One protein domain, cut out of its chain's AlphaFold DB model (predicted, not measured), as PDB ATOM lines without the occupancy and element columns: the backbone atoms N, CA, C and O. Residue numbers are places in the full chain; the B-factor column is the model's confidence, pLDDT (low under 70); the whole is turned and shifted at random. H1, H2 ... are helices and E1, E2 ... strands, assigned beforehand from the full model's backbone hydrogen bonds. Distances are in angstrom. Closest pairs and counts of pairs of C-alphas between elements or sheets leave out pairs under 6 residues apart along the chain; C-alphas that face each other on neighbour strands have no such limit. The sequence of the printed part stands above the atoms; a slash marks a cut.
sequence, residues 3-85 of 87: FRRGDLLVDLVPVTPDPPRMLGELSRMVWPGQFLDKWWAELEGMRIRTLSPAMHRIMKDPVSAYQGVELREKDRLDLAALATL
ATOM      1  N   PHE A   3     129.824 166.641 107.858       75.50
ATOM      2  CA  PHE A   3     129.540 166.809 109.282       75.50
ATOM      3  C   PHE A   3     130.844 166.892 110.069       75.50
ATOM      4  O   PHE A   3     131.907 166.492 109.596       75.50
ATOM      5  N   ARG A   4     130.772 167.447 111.278       81.12
ATOM      6  CA  ARG A   4     131.939 167.642 112.138       81.12
ATOM      7  C   ARG A   4     131.893 166.679 113.321       81.12
ATOM      8  O   ARG A   4     130.853 166.543 113.960       81.12
ATOM      9  N   ARG A   5     133.024 166.045 113.635       81.38
ATOM     10  CA  ARG A   5     133.220 165.220 114.837       81.38
ATOM     11  C   ARG A   5     134.504 165.660 115.534       81.38
ATOM     12  O   ARG A   5     135.593 165.267 115.129       81.38
ATOM     13  N   GLY A   6     134.372 166.490 116.567       90.00
ATOM     14  CA  GLY A   6     135.524 167.151 117.189       90.00
ATOM     15  C   GLY A   6     136.257 168.031 116.172       90.00
ATOM     16  O   GLY A   6     135.646 168.909 115.554       90.00
ATOM     17  N   ASP A   7     137.539 167.747 115.957       91.06
ATOM     18  CA  ASP A   7     138.383 168.452 114.982       91.06
ATOM     19  C   ASP A   7     138.335 167.854 113.571       91.06
ATOM     20  O   ASP A   7     138.912 168.408 112.637       91.06
ATOM     21  N   LEU A   8     137.610 166.748 113.385       81.00
ATOM     22  CA  LEU A   8     137.478 166.097 112.088       81.00
ATOM     23  C   LEU A   8     136.315 166.690 111.294       81.00
ATOM     24  O   LEU A   8     135.178 166.749 111.774       81.00
ATOM     25  N   LEU A   9     136.600 167.056 110.046       80.69
ATOM     26  CA  LEU A   9     135.588 167.251 109.016       80.69
ATOM     27  C   LEU A   9     135.400 165.924 108.281       80.69
ATOM     28  O   LEU A   9     136.342 165.401 107.689       80.69
ATOM     29  N   VAL A  10     134.191 165.380 108.330       78.06
ATOM     30  CA  VAL A  10     133.857 164.103 107.706       78.06
ATOM     31  C   VAL A  10     132.956 164.368 106.512       78.06
ATOM     32  O   VAL A  10     131.857 164.903 106.667       78.06
ATOM     33  N   ASP A  11     133.427 163.998 105.324       77.94
ATOM     34  CA  ASP A  11     132.615 164.019 104.110       77.94
ATOM     35  C   ASP A  11     131.856 162.701 103.962       77.94
ATOM     36  O   ASP A  11     132.445 161.620 103.932       77.94
ATOM     37  N   LEU A  12     130.534 162.796 103.896       74.56
ATOM     38  CA  LEU A  12     129.621 161.688 103.674       74.56
ATOM     39  C   LEU A  12     129.001 161.790 102.288       74.56
ATOM     40  O   LEU A  12     128.324 162.772 101.968       74.56
ATOM     41  N   VAL A  13     129.146 160.725 101.510       72.62
ATOM     42  CA  VAL A  13     128.440 160.549 100.241       72.62
ATOM     43  C   VAL A  13     127.338 159.510 100.465       72.62
ATOM     44  O   VAL A  13     127.658 158.365 100.789       72.62
ATOM     45  N   PRO A  14     126.048 159.874 100.363       67.19
ATOM     46  CA  PRO A  14     124.973 158.894 100.427       67.19
ATOM     47  C   PRO A  14     125.072 157.937  99.234       67.19
ATOM     48  O   PRO A  14     125.228 158.372  98.095       67.19
ATOM     49  N   VAL A  15     124.959 156.637  99.508       69.00
ATOM     50  CA  VAL A  15     125.048 155.569  98.497       69.00
ATOM     51  C   VAL A  15     123.695 154.879  98.295       69.00
ATOM     52  O   VAL A  15     123.596 153.671  98.105       69.00
ATOM     53  N   THR A  16     122.616 155.648  98.414       63.03
ATOM     54  CA  THR A  16     121.248 155.156  98.226       63.03
ATOM     55  C   THR A  16     120.791 155.429  96.788       63.03
ATOM     56  O   THR A  16     121.296 156.369  96.172       63.03
ATOM     57  N   PRO A  17     119.833 154.651  96.242       57.84
ATOM     58  CA  PRO A  17     119.251 154.920  94.923       57.84
ATOM     59  C   PRO A  17     118.622 156.317  94.828       57.84
ATOM     60  O   PRO A  17     118.728 156.968  93.795       57.84
ATOM     61  N   ASP A  18     118.042 156.785  95.937       58.03
ATOM     62  CA  ASP A  18     117.471 158.122  96.100       58.03
ATOM     63  C   ASP A  18     118.255 158.890  97.177       58.03
ATOM     64  O   ASP A  18     117.873 158.881  98.356       58.03
ATOM     65  N   PRO A  19     119.408 159.491  96.841       56.03
ATOM     66  CA  PRO A  19     120.212 160.194  97.827       56.03
ATOM     67  C   PRO A  19     119.501 161.488  98.260       56.03
ATOM     68  O   PRO A  19     119.048 162.260  97.408       56.03
ATOM     69  N   PRO A  20     119.404 161.788  99.571       51.41
ATOM     70  CA  PRO A  20     118.818 163.046 100.023       51.41
ATOM     71  C   PRO A  20     119.629 164.222  99.465       51.41
ATOM     72  O   PRO A  20     120.853 164.226  99.590       51.41
ATOM     73  N   ARG A  21     118.932 165.181  98.823       47.50
ATOM     74  CA  ARG A  21     119.437 166.394  98.132       47.50
ATOM     75  C   ARG A  21     120.963 166.563  98.186       47.50
ATOM     76  O   ARG A  21     121.488 167.311  99.010       47.50
ATOM     77  N   MET A  22     121.668 165.902  97.271       51.03
ATOM     78  CA  MET A  22     123.068 166.220  97.011       51.03
ATOM     79  C   MET A  22     123.141 167.513  96.195       51.03
ATOM     80  O   MET A  22     122.464 167.648  95.178       51.03
ATOM     81  N   LEU A  23     123.935 168.481  96.651       45.59
ATOM     82  CA  LEU A  23     124.235 169.692  95.887       45.59
ATOM     83  C   LEU A  23     125.328 169.363  94.857       45.59
ATOM     84  O   LEU A  23     126.380 168.851  95.236       45.59
ATOM     85  N   GLY A  24     125.085 169.659  93.575       50.78
ATOM     86  CA  GLY A  24     126.067 169.513  92.492       50.78
ATOM     87  C   GLY A  24     125.946 168.245  91.632       50.78
ATOM     88  O   GLY A  24     125.038 167.424  91.792       50.78
ATOM     89  N   GLU A  25     126.880 168.094  90.686       55.41
ATOM     90  CA  GLU A  25     126.911 167.014  89.677       55.41
ATOM     91  C   GLU A  25     127.035 165.602  90.278       55.41
ATOM     92  O   GLU A  25     126.679 164.615  89.635       55.41
ATOM     93  N   LEU A  26     127.444 165.505  91.546       54.06
ATOM     94  CA  LEU A  26     127.540 164.252  92.301       54.06
ATOM     95  C   LEU A  26     126.181 163.567  92.521       54.06
ATOM     96  O   LEU A  26     126.143 162.368  92.776       54.06
ATOM     97  N   SER A  27     125.062 164.286  92.362       56.28
ATOM     98  CA  SER A  27     123.708 163.706  92.398       56.28
ATOM     99  C   SER A  27     123.449 162.654  91.312       56.28
ATOM    100  O   SER A  27     122.522 161.861  91.446       56.28
ATOM    101  N   ARG A  28     124.272 162.619  90.254       57.75
ATOM    102  CA  ARG A  28     124.198 161.633  89.162       57.75
ATOM    103  C   ARG A  28     125.105 160.420  89.365       57.75
ATOM    104  O   ARG A  28     125.115 159.525  88.524       57.75
ATOM    105  N   MET A  29     125.896 160.392  90.437       64.56
ATOM    106  CA  MET A  29     126.817 159.295  90.701       64.56
ATOM    107  C   MET A  29     126.044 158.071  91.194       64.56
ATOM    108  O   MET A  29     125.501 158.067  92.295       64.56
ATOM    109  N   VAL A  30     126.009 157.026  90.369       65.38
ATOM    110  CA  VAL A  30     125.411 155.736  90.718       65.38
ATOM    111  C   VAL A  30     126.525 154.781  91.112       65.38
ATOM    112  O   VAL A  30     127.415 154.484  90.314       65.38
ATOM    113  N   TRP A  31     126.475 154.288  92.345       69.25
ATOM    114  CA  TRP A  31     127.414 153.280  92.818       69.25
ATOM    115  C   TRP A  31     126.920 151.878  92.440       69.25
ATOM    116  O   TRP A  31     125.733 151.587  92.596       69.25
ATOM    117  N   PRO A  32     127.797 150.981  91.956       67.56
ATOM    118  CA  PRO A  32     127.412 149.596  91.718       67.56
ATOM    119  C   PRO A  32     127.045 148.925  93.045       67.56
ATOM    120  O   PRO A  32     127.694 149.179  94.051       67.56
ATOM    121  N   GLY A  33     126.060 148.022  93.059       66.94
ATOM    122  CA  GLY A  33     125.589 147.379  94.298       66.94
ATOM    123  C   GLY A  33     126.653 146.586  95.078       66.94
ATOM    124  O   GLY A  33     126.447 146.307  96.250       66.94
ATOM    125  N   GLN A  34     127.785 146.265  94.443       73.62
ATOM    126  CA  GLN A  34     128.942 145.578  95.037       73.62
ATOM    127  C   GLN A  34     130.096 146.540  95.390       73.62
ATOM    128  O   GLN A  34     131.246 146.124  95.567       73.62
ATOM    129  N   PHE A  35     129.845 147.855  95.411       72.88
ATOM    130  CA  PHE A  35     130.854 148.821  95.841       72.88
ATOM    131  C   PHE A  35     131.292 148.465  97.275       72.88
ATOM    132  O   PHE A  35     130.455 148.163  98.115       72.88
ATOM    133  N   LEU A  36     132.608 148.469  97.535       82.50
ATOM    134  CA  LEU A  36     133.256 148.049  98.796       82.50
ATOM    135  C   LEU A  36     133.402 146.530  99.056       82.50
ATOM    136  O   LEU A  36     134.072 146.156 100.017       82.50
ATOM    137  N   ASP A  37     132.909 145.632  98.198       81.94
ATOM    138  CA  ASP A  37     132.934 144.183  98.492       81.94
ATOM    139  C   ASP A  37     134.300 143.500  98.328       81.94
ATOM    140  O   ASP A  37     134.559 142.465  98.951       81.94
ATOM    141  N   LYS A  38     135.197 144.058  97.510       85.81
ATOM    142  CA  LYS A  38     136.488 143.425  97.167       85.81
ATOM    143  C   LYS A  38     137.664 143.989  97.963       85.81
ATOM    144  O   LYS A  38     138.523 143.233  98.414       85.81
ATOM    145  N   TRP A  39     137.715 145.305  98.128       87.50
ATOM    146  CA  TRP A  39     138.944 145.988  98.524       87.50
ATOM    147  C   TRP A  39     138.969 146.328 100.008       87.50
ATOM    148  O   TRP A  39     137.957 146.692 100.614       87.50
ATOM    149  N   TRP A  40     140.163 146.213 100.581       91.44
ATOM    150  CA  TRP A  40     140.438 146.494 101.980       91.44
ATOM    151  C   TRP A  40     141.662 147.393 102.097       91.44
ATOM    152  O   TRP A  40     142.629 147.217 101.363       91.44
ATOM    153  N   ALA A  41     141.610 148.323 103.041       89.19
ATOM    154  CA  ALA A  41     142.752 149.081 103.517       89.19
ATOM    155  C   ALA A  41     143.044 148.688 104.967       89.19
ATOM    156  O   ALA A  41     142.128 148.331 105.714       89.19
ATOM    157  N   GLU A  42     144.310 148.777 105.359       93.50
ATOM    158  CA  GLU A  42     144.727 148.641 106.749       93.50
ATOM    159  C   GLU A  42     145.156 150.004 107.280       93.50
ATOM    160  O   GLU A  42     145.968 150.696 106.666       93.50
ATOM    161  N   LEU A  43     144.588 150.398 108.415       89.44
ATOM    162  CA  LEU A  43     144.930 151.630 109.110       89.44
ATOM    163  C   LEU A  43     144.977 151.334 110.605       89.44
ATOM    164  O   LEU A  43     143.971 150.923 111.175       89.44
ATOM    165  N   GLU A  44     146.145 151.517 111.221       92.75
ATOM    166  CA  GLU A  44     146.339 151.320 112.668       92.75
ATOM    167  C   GLU A  44     145.860 149.938 113.162       92.75
ATOM    168  O   GLU A  44     145.247 149.800 114.216       92.75
ATOM    169  N   GLY A  45     146.102 148.890 112.366       93.38
ATOM    170  CA  GLY A  45     145.666 147.522 112.671       93.38
ATOM    171  C   GLY A  45     144.173 147.256 112.438       93.38
ATOM    172  O   GLY A  45     143.719 146.128 112.620       93.38
ATOM    173  N   MET A  46     143.401 148.251 111.999       94.00
ATOM    174  CA  MET A  46     142.015 148.070 111.581       94.00
ATOM    175  C   MET A  46     141.927 147.779 110.091       94.00
ATOM    176  O   MET A  46     142.522 148.474 109.266       94.00
ATOM    177  N   ARG A  47     141.097 146.797 109.738       94.12
ATOM    178  CA  ARG A  47     140.792 146.460 108.349       94.12
ATOM    179  C   ARG A  47     139.494 147.146 107.924       94.12
ATOM    180  O   ARG A  47     138.432 146.859 108.473       94.12
ATOM    181  N   ILE A  48     139.569 148.041 106.942       93.12
ATOM    182  CA  ILE A  48     138.456 148.896 106.510       93.12
ATOM    183  C   ILE A  48     138.130 148.600 105.048       93.12
ATOM    184  O   ILE A  48     139.029 148.499 104.214       93.12
ATOM    185  N   ARG A  49     136.844 148.454 104.720       89.94
ATOM    186  CA  ARG A  49     136.412 148.343 103.324       89.94
ATOM    187  C   ARG A  49     136.719 149.640 102.578       89.94
ATOM    188  O   ARG A  49     136.434 150.720 103.086       89.94
ATOM    189  N   THR A  50     137.270 149.543 101.375       89.25
ATOM    190  CA  THR A  50     137.634 150.716 100.568       89.25
ATOM    191  C   THR A  50     137.197 150.552  99.117       89.25
ATOM    192  O   THR A  50     136.828 149.459  98.681       89.25
ATOM    193  N   LEU A  51     137.180 151.655  98.373       86.81
ATOM    194  CA  LEU A  51     136.901 151.647  96.941       86.81
ATOM    195  C   LEU A  51     138.055 150.990  96.170       86.81
ATOM    196  O   LEU A  51     139.192 150.946  96.641       86.81
ATOM    197  N   SER A  52     137.769 150.512  94.957       85.75
ATOM    198  CA  SER A  52     138.834 150.094  94.041       85.75
ATOM    199  C   SER A  52     139.682 151.297  93.608       85.75
ATOM    200  O   SER A  52     139.185 152.430  93.622       85.75
ATOM    201  N   PRO A  53     140.926 151.088  93.141       85.69
ATOM    202  CA  PRO A  53     141.726 152.168  92.565       85.69
ATOM    203  C   PRO A  53     140.991 152.924  91.446       85.69
ATOM    204  O   PRO A  53     141.011 154.151  91.412       85.69
ATOM    205  N   ALA A  54     140.268 152.212  90.573       82.06
ATOM    206  CA  ALA A  54     139.482 152.819  89.499       82.06
ATOM    207  C   ALA A  54     138.349 153.718  90.026       82.06
ATOM    208  O   ALA A  54     138.153 154.824  89.529       82.06
ATOM    209  N   MET A  55     137.636 153.279  91.067       80.75
ATOM    210  CA  MET A  55     136.594 154.083  91.713       80.75
ATOM    211  C   MET A  55     137.179 155.320  92.412       80.75
ATOM    212  O   MET A  55     136.596 156.397  92.319       80.75
ATOM    213  N   HIS A  56     138.350 155.204  93.053       84.69
ATOM    214  CA  HIS A  56     139.062 156.357  93.622       84.69
ATOM    215  C   HIS A  56     139.449 157.383  92.551       84.69
ATOM    216  O   HIS A  56     139.292 158.578  92.785       84.69
ATOM    217  N   ARG A  57     139.889 156.941  91.363       80.44
ATOM    218  CA  ARG A  57     140.171 157.842  90.230       80.44
ATOM    219  C   ARG A  57     138.905 158.571  89.765       80.44
ATOM    220  O   ARG A  57     138.922 159.792  89.670       80.44
ATOM    221  N   ILE A  58     137.792 157.850  89.588       76.31
ATOM    222  CA  ILE A  58     136.498 158.440  89.192       76.31
ATOM    223  C   ILE A  58     136.027 159.505  90.190       76.31
ATOM    224  O   ILE A  58     135.397 160.466  89.782       76.31
ATOM    225  N   MET A  59     136.334 159.382  91.484       75.56
ATOM    226  CA  MET A  59     135.963 160.395  92.484       75.56
ATOM    227  C   MET A  59     136.769 161.696  92.385       75.56
ATOM    228  O   MET A  59     136.329 162.720  92.907       75.56
ATOM    229  N   LYS A  60     137.948 161.678  91.755       73.94
ATOM    230  CA  LYS A  60     138.831 162.849  91.667       73.94
ATOM    231  C   LYS A  60     138.435 163.800  90.534       73.94
ATOM    232  O   LYS A  60     138.546 165.010  90.720       73.94
ATOM    233  N   ASP A  61     137.903 163.276  89.431       65.50
ATOM    234  CA  ASP A  61     137.518 164.076  88.257       65.50
ATOM    235  C   ASP A  61     136.315 165.016  88.502       65.50
ATOM    236  O   ASP A  61     136.399 166.195  88.153       65.50
ATOM    237  N   PRO A  62     135.217 164.590  89.163       62.41
ATOM    238  CA  PRO A  62     134.096 165.467  89.472       62.41
ATOM    239  C   PRO A  62     134.485 166.617  90.398       62.41
ATOM    240  O   PRO A  62     133.861 167.665  90.340       62.41
ATOM    241  N   VAL A  63     135.497 166.452  91.257       60.94
ATOM    242  CA  VAL A  63     135.890 167.487  92.226       60.94
ATOM    243  C   VAL A  63     136.595 168.658  91.539       60.94
ATOM    244  O   VAL A  63     136.292 169.806  91.860       60.94
ATOM    245  N   SER A  64     137.491 168.396  90.584       57.28
ATOM    246  CA  SER A  64     138.147 169.460  89.809       57.28
ATOM    247  C   SER A  64     137.187 170.115  88.819       57.28
ATOM    248  O   SER A  64     137.119 171.343  88.757       57.28
ATOM    249  N   ALA A  65     136.381 169.312  88.111       57.06
ATOM    250  CA  ALA A  65     135.380 169.807  87.170       57.06
ATOM    251  C   ALA A  65     134.299 170.657  87.866       57.06
ATOM    252  O   ALA A  65     133.979 171.746  87.395       57.06
ATOM    253  N   TYR A  66     133.796 170.221  89.027       54.66
ATOM    254  CA  TYR A  66     132.770 170.939  89.792       54.66
ATOM    255  C   TYR A  66     133.271 172.259  90.387       54.66
ATOM    256  O   TYR A  66     132.514 173.223  90.482       54.66
ATOM    257  N   GLN A  67     134.534 172.317  90.811       55.75
ATOM    258  CA  GLN A  67     135.095 173.528  91.410       55.75
ATOM    259  C   GLN A  67     135.614 174.526  90.363       55.75
ATOM    260  O   GLN A  67     135.917 175.657  90.730       55.75
ATOM    261  N   GLY A  68     135.698 174.141  89.079       57.88
ATOM    262  CA  GLY A  68     136.207 175.002  88.006       57.88
ATOM    263  C   GLY A  68     137.664 175.427  88.214       57.88
ATOM    264  O   GLY A  68     138.078 176.479  87.730       57.88
ATOM    265  N   VAL A  69     138.427 174.639  88.973       65.62
ATOM    266  CA  VAL A  69     139.816 174.918  89.352       65.62
ATOM    267  C   VAL A  69     140.716 173.775  88.916       65.62
ATOM    268  O   VAL A  69     140.301 172.615  88.860       65.62
ATOM    269  N   GLU A  70     141.974 174.101  88.632       72.94
ATOM    270  CA  GLU A  70     142.983 173.083  88.369       72.94
ATOM    271  C   GLU A  70     143.125 172.118  89.550       72.94
ATOM    272  O   GLU A  70     142.976 172.484  90.722       72.94
ATOM    273  N   LEU A  71     143.475 170.868  89.235       72.38
ATOM    274  CA  LEU A  71     143.813 169.877  90.248       72.38
ATOM    275  C   LEU A  71     144.967 170.394  91.110       72.38
ATOM    276  O   LEU A  71     146.088 170.640  90.638       72.38
ATOM    277  N   ARG A  72     144.696 170.501  92.411       81.56
ATOM    278  CA  ARG A  72     145.717 170.818  93.408       81.56
ATOM    279  C   ARG A  72     146.820 169.769  93.358       81.56
ATOM    280  O   ARG A  72     146.599 168.622  92.976       81.56
ATOM    281  N   GLU A  73     148.007 170.156  93.799       85.56
ATOM    282  CA  GLU A  73     149.177 169.278  93.817       85.56
ATOM    283  C   GLU A  73     148.907 167.949  94.535       85.56
ATOM    284  O   GLU A  73     149.205 166.890  93.990       85.56
ATOM    285  N   LYS A  74     148.233 167.993  95.692       85.81
ATOM    286  CA  LYS A  74     147.803 166.785  96.411       85.81
ATOM    287  C   LYS A  74     146.986 165.842  95.522       85.81
ATOM    288  O   LYS A  74     147.235 164.645  95.508       85.81
ATOM    289  N   ASP A  75     146.017 166.375  94.783       82.19
ATOM    290  CA  ASP A  75     145.128 165.560  93.956       82.19
ATOM    291  C   ASP A  75     145.882 164.942  92.761       82.19
ATOM    292  O   ASP A  75     145.616 163.801  92.386       82.19
ATOM    293  N   ARG A  76     146.895 165.639  92.222       85.62
ATOM    294  CA  ARG A  76     147.811 165.087  91.207       85.62
ATOM    295  C   ARG A  76     148.689 163.961  91.755       85.62
ATOM    296  O   ARG A  76     148.858 162.949  91.079       85.62
ATOM    297  N   LEU A  77     149.222 164.120  92.967       89.25
ATOM    298  CA  LEU A  77     150.009 163.079  93.635       89.25
ATOM    299  C   LEU A  77     149.160 161.834  93.922       89.25
ATOM    300  O   LEU A  77     149.605 160.722  93.647       89.25
ATOM    301  N   ASP A  78     147.923 162.021  94.390       87.75
ATOM    302  CA  ASP A  78     146.976 160.924  94.609       87.75
ATOM    303  C   ASP A  78     146.709 160.159  93.301       87.75
ATOM    304  O   ASP A  78     146.748 158.931  93.283       87.75
ATOM    305  N   LEU A  79     146.482 160.863  92.185       86.31
ATOM    306  CA  LEU A  79     146.265 160.236  90.875       86.31
ATOM    307  C   LEU A  79     147.498 159.471  90.378       86.31
ATOM    308  O   LEU A  79     147.352 158.363  89.861       86.31
ATOM    309  N   ALA A  80     148.699 160.025  90.564       88.12
ATOM    310  CA  ALA A  80     149.945 159.351  90.214       88.12
ATOM    311  C   ALA A  80     150.141 158.063  91.029       88.12
ATOM    312  O   ALA A  80     150.462 157.024  90.459       88.12
ATOM    313  N   ALA A  81     149.877 158.101  92.338       88.75
ATOM    314  CA  ALA A  81     149.942 156.921  93.198       88.75
ATOM    315  C   ALA A  81     148.865 155.886  92.841       88.75
ATOM    316  O   ALA A  81     149.131 154.690  92.785       88.75
ATOM    317  N   LEU A  82     147.642 156.327  92.537       87.06
ATOM    318  CA  LEU A  82     146.580 155.427  92.091       87.06
ATOM    319  C   LEU A  82     146.923 154.765  90.754       87.06
ATOM    320  O   LEU A  82     146.487 153.639  90.532       87.06
ATOM    321  N   ALA A  83     147.663 155.431  89.863       85.38
ATOM    322  CA  ALA A  83     148.079 154.887  88.569       85.38
ATOM    323  C   ALA A  83     149.040 153.693  88.689       85.38
ATOM    324  O   ALA A  83     149.080 152.872  87.778       85.38
ATOM    325  N   THR A  84     149.762 153.557  89.807       86.31
ATOM    326  CA  THR A  84     150.685 152.435  90.048       86.31
ATOM    327  C   THR A  84     150.015 151.213  90.677       86.31
ATOM    328  O   THR A  84     150.693 150.235  90.973       86.31
ATOM    329  N   LEU A  85     148.707 151.273  90.946       81.31
ATOM    330  CA  LEU A  85     147.935 150.170  91.516       81.31
ATOM    331  C   LEU A  85     147.157 149.459  90.397       81.31
ATOM    332  O   LEU A  85     146.342 150.092  89.717       81.31
TER     333      LEU A  85
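This is residues 3 to 85 of the 87 residues of an uncharacterized protein of Deinococcus deserti (strain DSM 17065 / CIP 109153 / LMG 22923 / VCD115) (UniProt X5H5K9). Three separate hairpins make an open shape: the helical hairpin H2 and H3, its helices side by side, is the main body, and two strand hairpins reach away from it. Residues 4 to 10, mostly in the hairpin E1 and E2, stick out, while the hairpin E3 and E4 is joined to H2 by a tight link; the short H1 lies on the side of H2 away from H3. The printed part has 83 residues, with the order E1, E2, H1, E3, E4, H2, H3; its class is mixed, helices and strands, and each two-strand sheet is antiparallel. It is only just loose, close to compact, with a radius of gyration of the C-alphas of 14.3 A and spans of 35 by 32 by 30 A.

E1, residues 3 to 5, and E2, residues 8 to 11, form an antiparallel hairpin at 149 degrees, with N 3 and O 10 2.9 A apart, within hydrogen-bond range. H1, residues 25 to 28, only just touches H2, residues 53 to 67, with 3 pairs of C-alphas within 8 A, the closest those of Glu 25 and Tyr 66 at 7.1 A; H2 does so with residues 62 to 66 alone. E3, residues 39 to 43, and E4, residues 46 to 50, form an antiparallel hairpin at 143 degrees, with N 41 and O 48 2.8 A apart, within hydrogen-bond range. E3 and H2 are apart, as are E2 and H2. H2 and H3, residues 73 to 83, form a helical hairpin: they touch, closest at the C-alphas of Pro 53 and Leu 82, 5.9 A, with a shallow tilt of 27 degrees, opposite ways. In H3 every O i to N i+4 pair is within hydrogen-bond range, in H2 6 of 11, and H1 is too short for such a pair.

E1 begins at C-alpha 3, (129.540, 166.809, 109.282). E3 measures 13.4 A and E4 12.1 A from first to last C-alpha. H2 measures 22.4 A from C-alpha 53 at (141.726, 152.168, 92.565), and H3 15.4 A, ending at C-alpha 83, (148.079, 154.887, 88.569).

The farthest C-alphas, those of Gly 45 and Gly 68, are 38.1 A apart. The printed part has no cut, and the link from E2 to H1 is long, 13 residues. The mean pLDDT of the printed part is 75.3, and residues 14 to 33 and 61 to 69 are under 70.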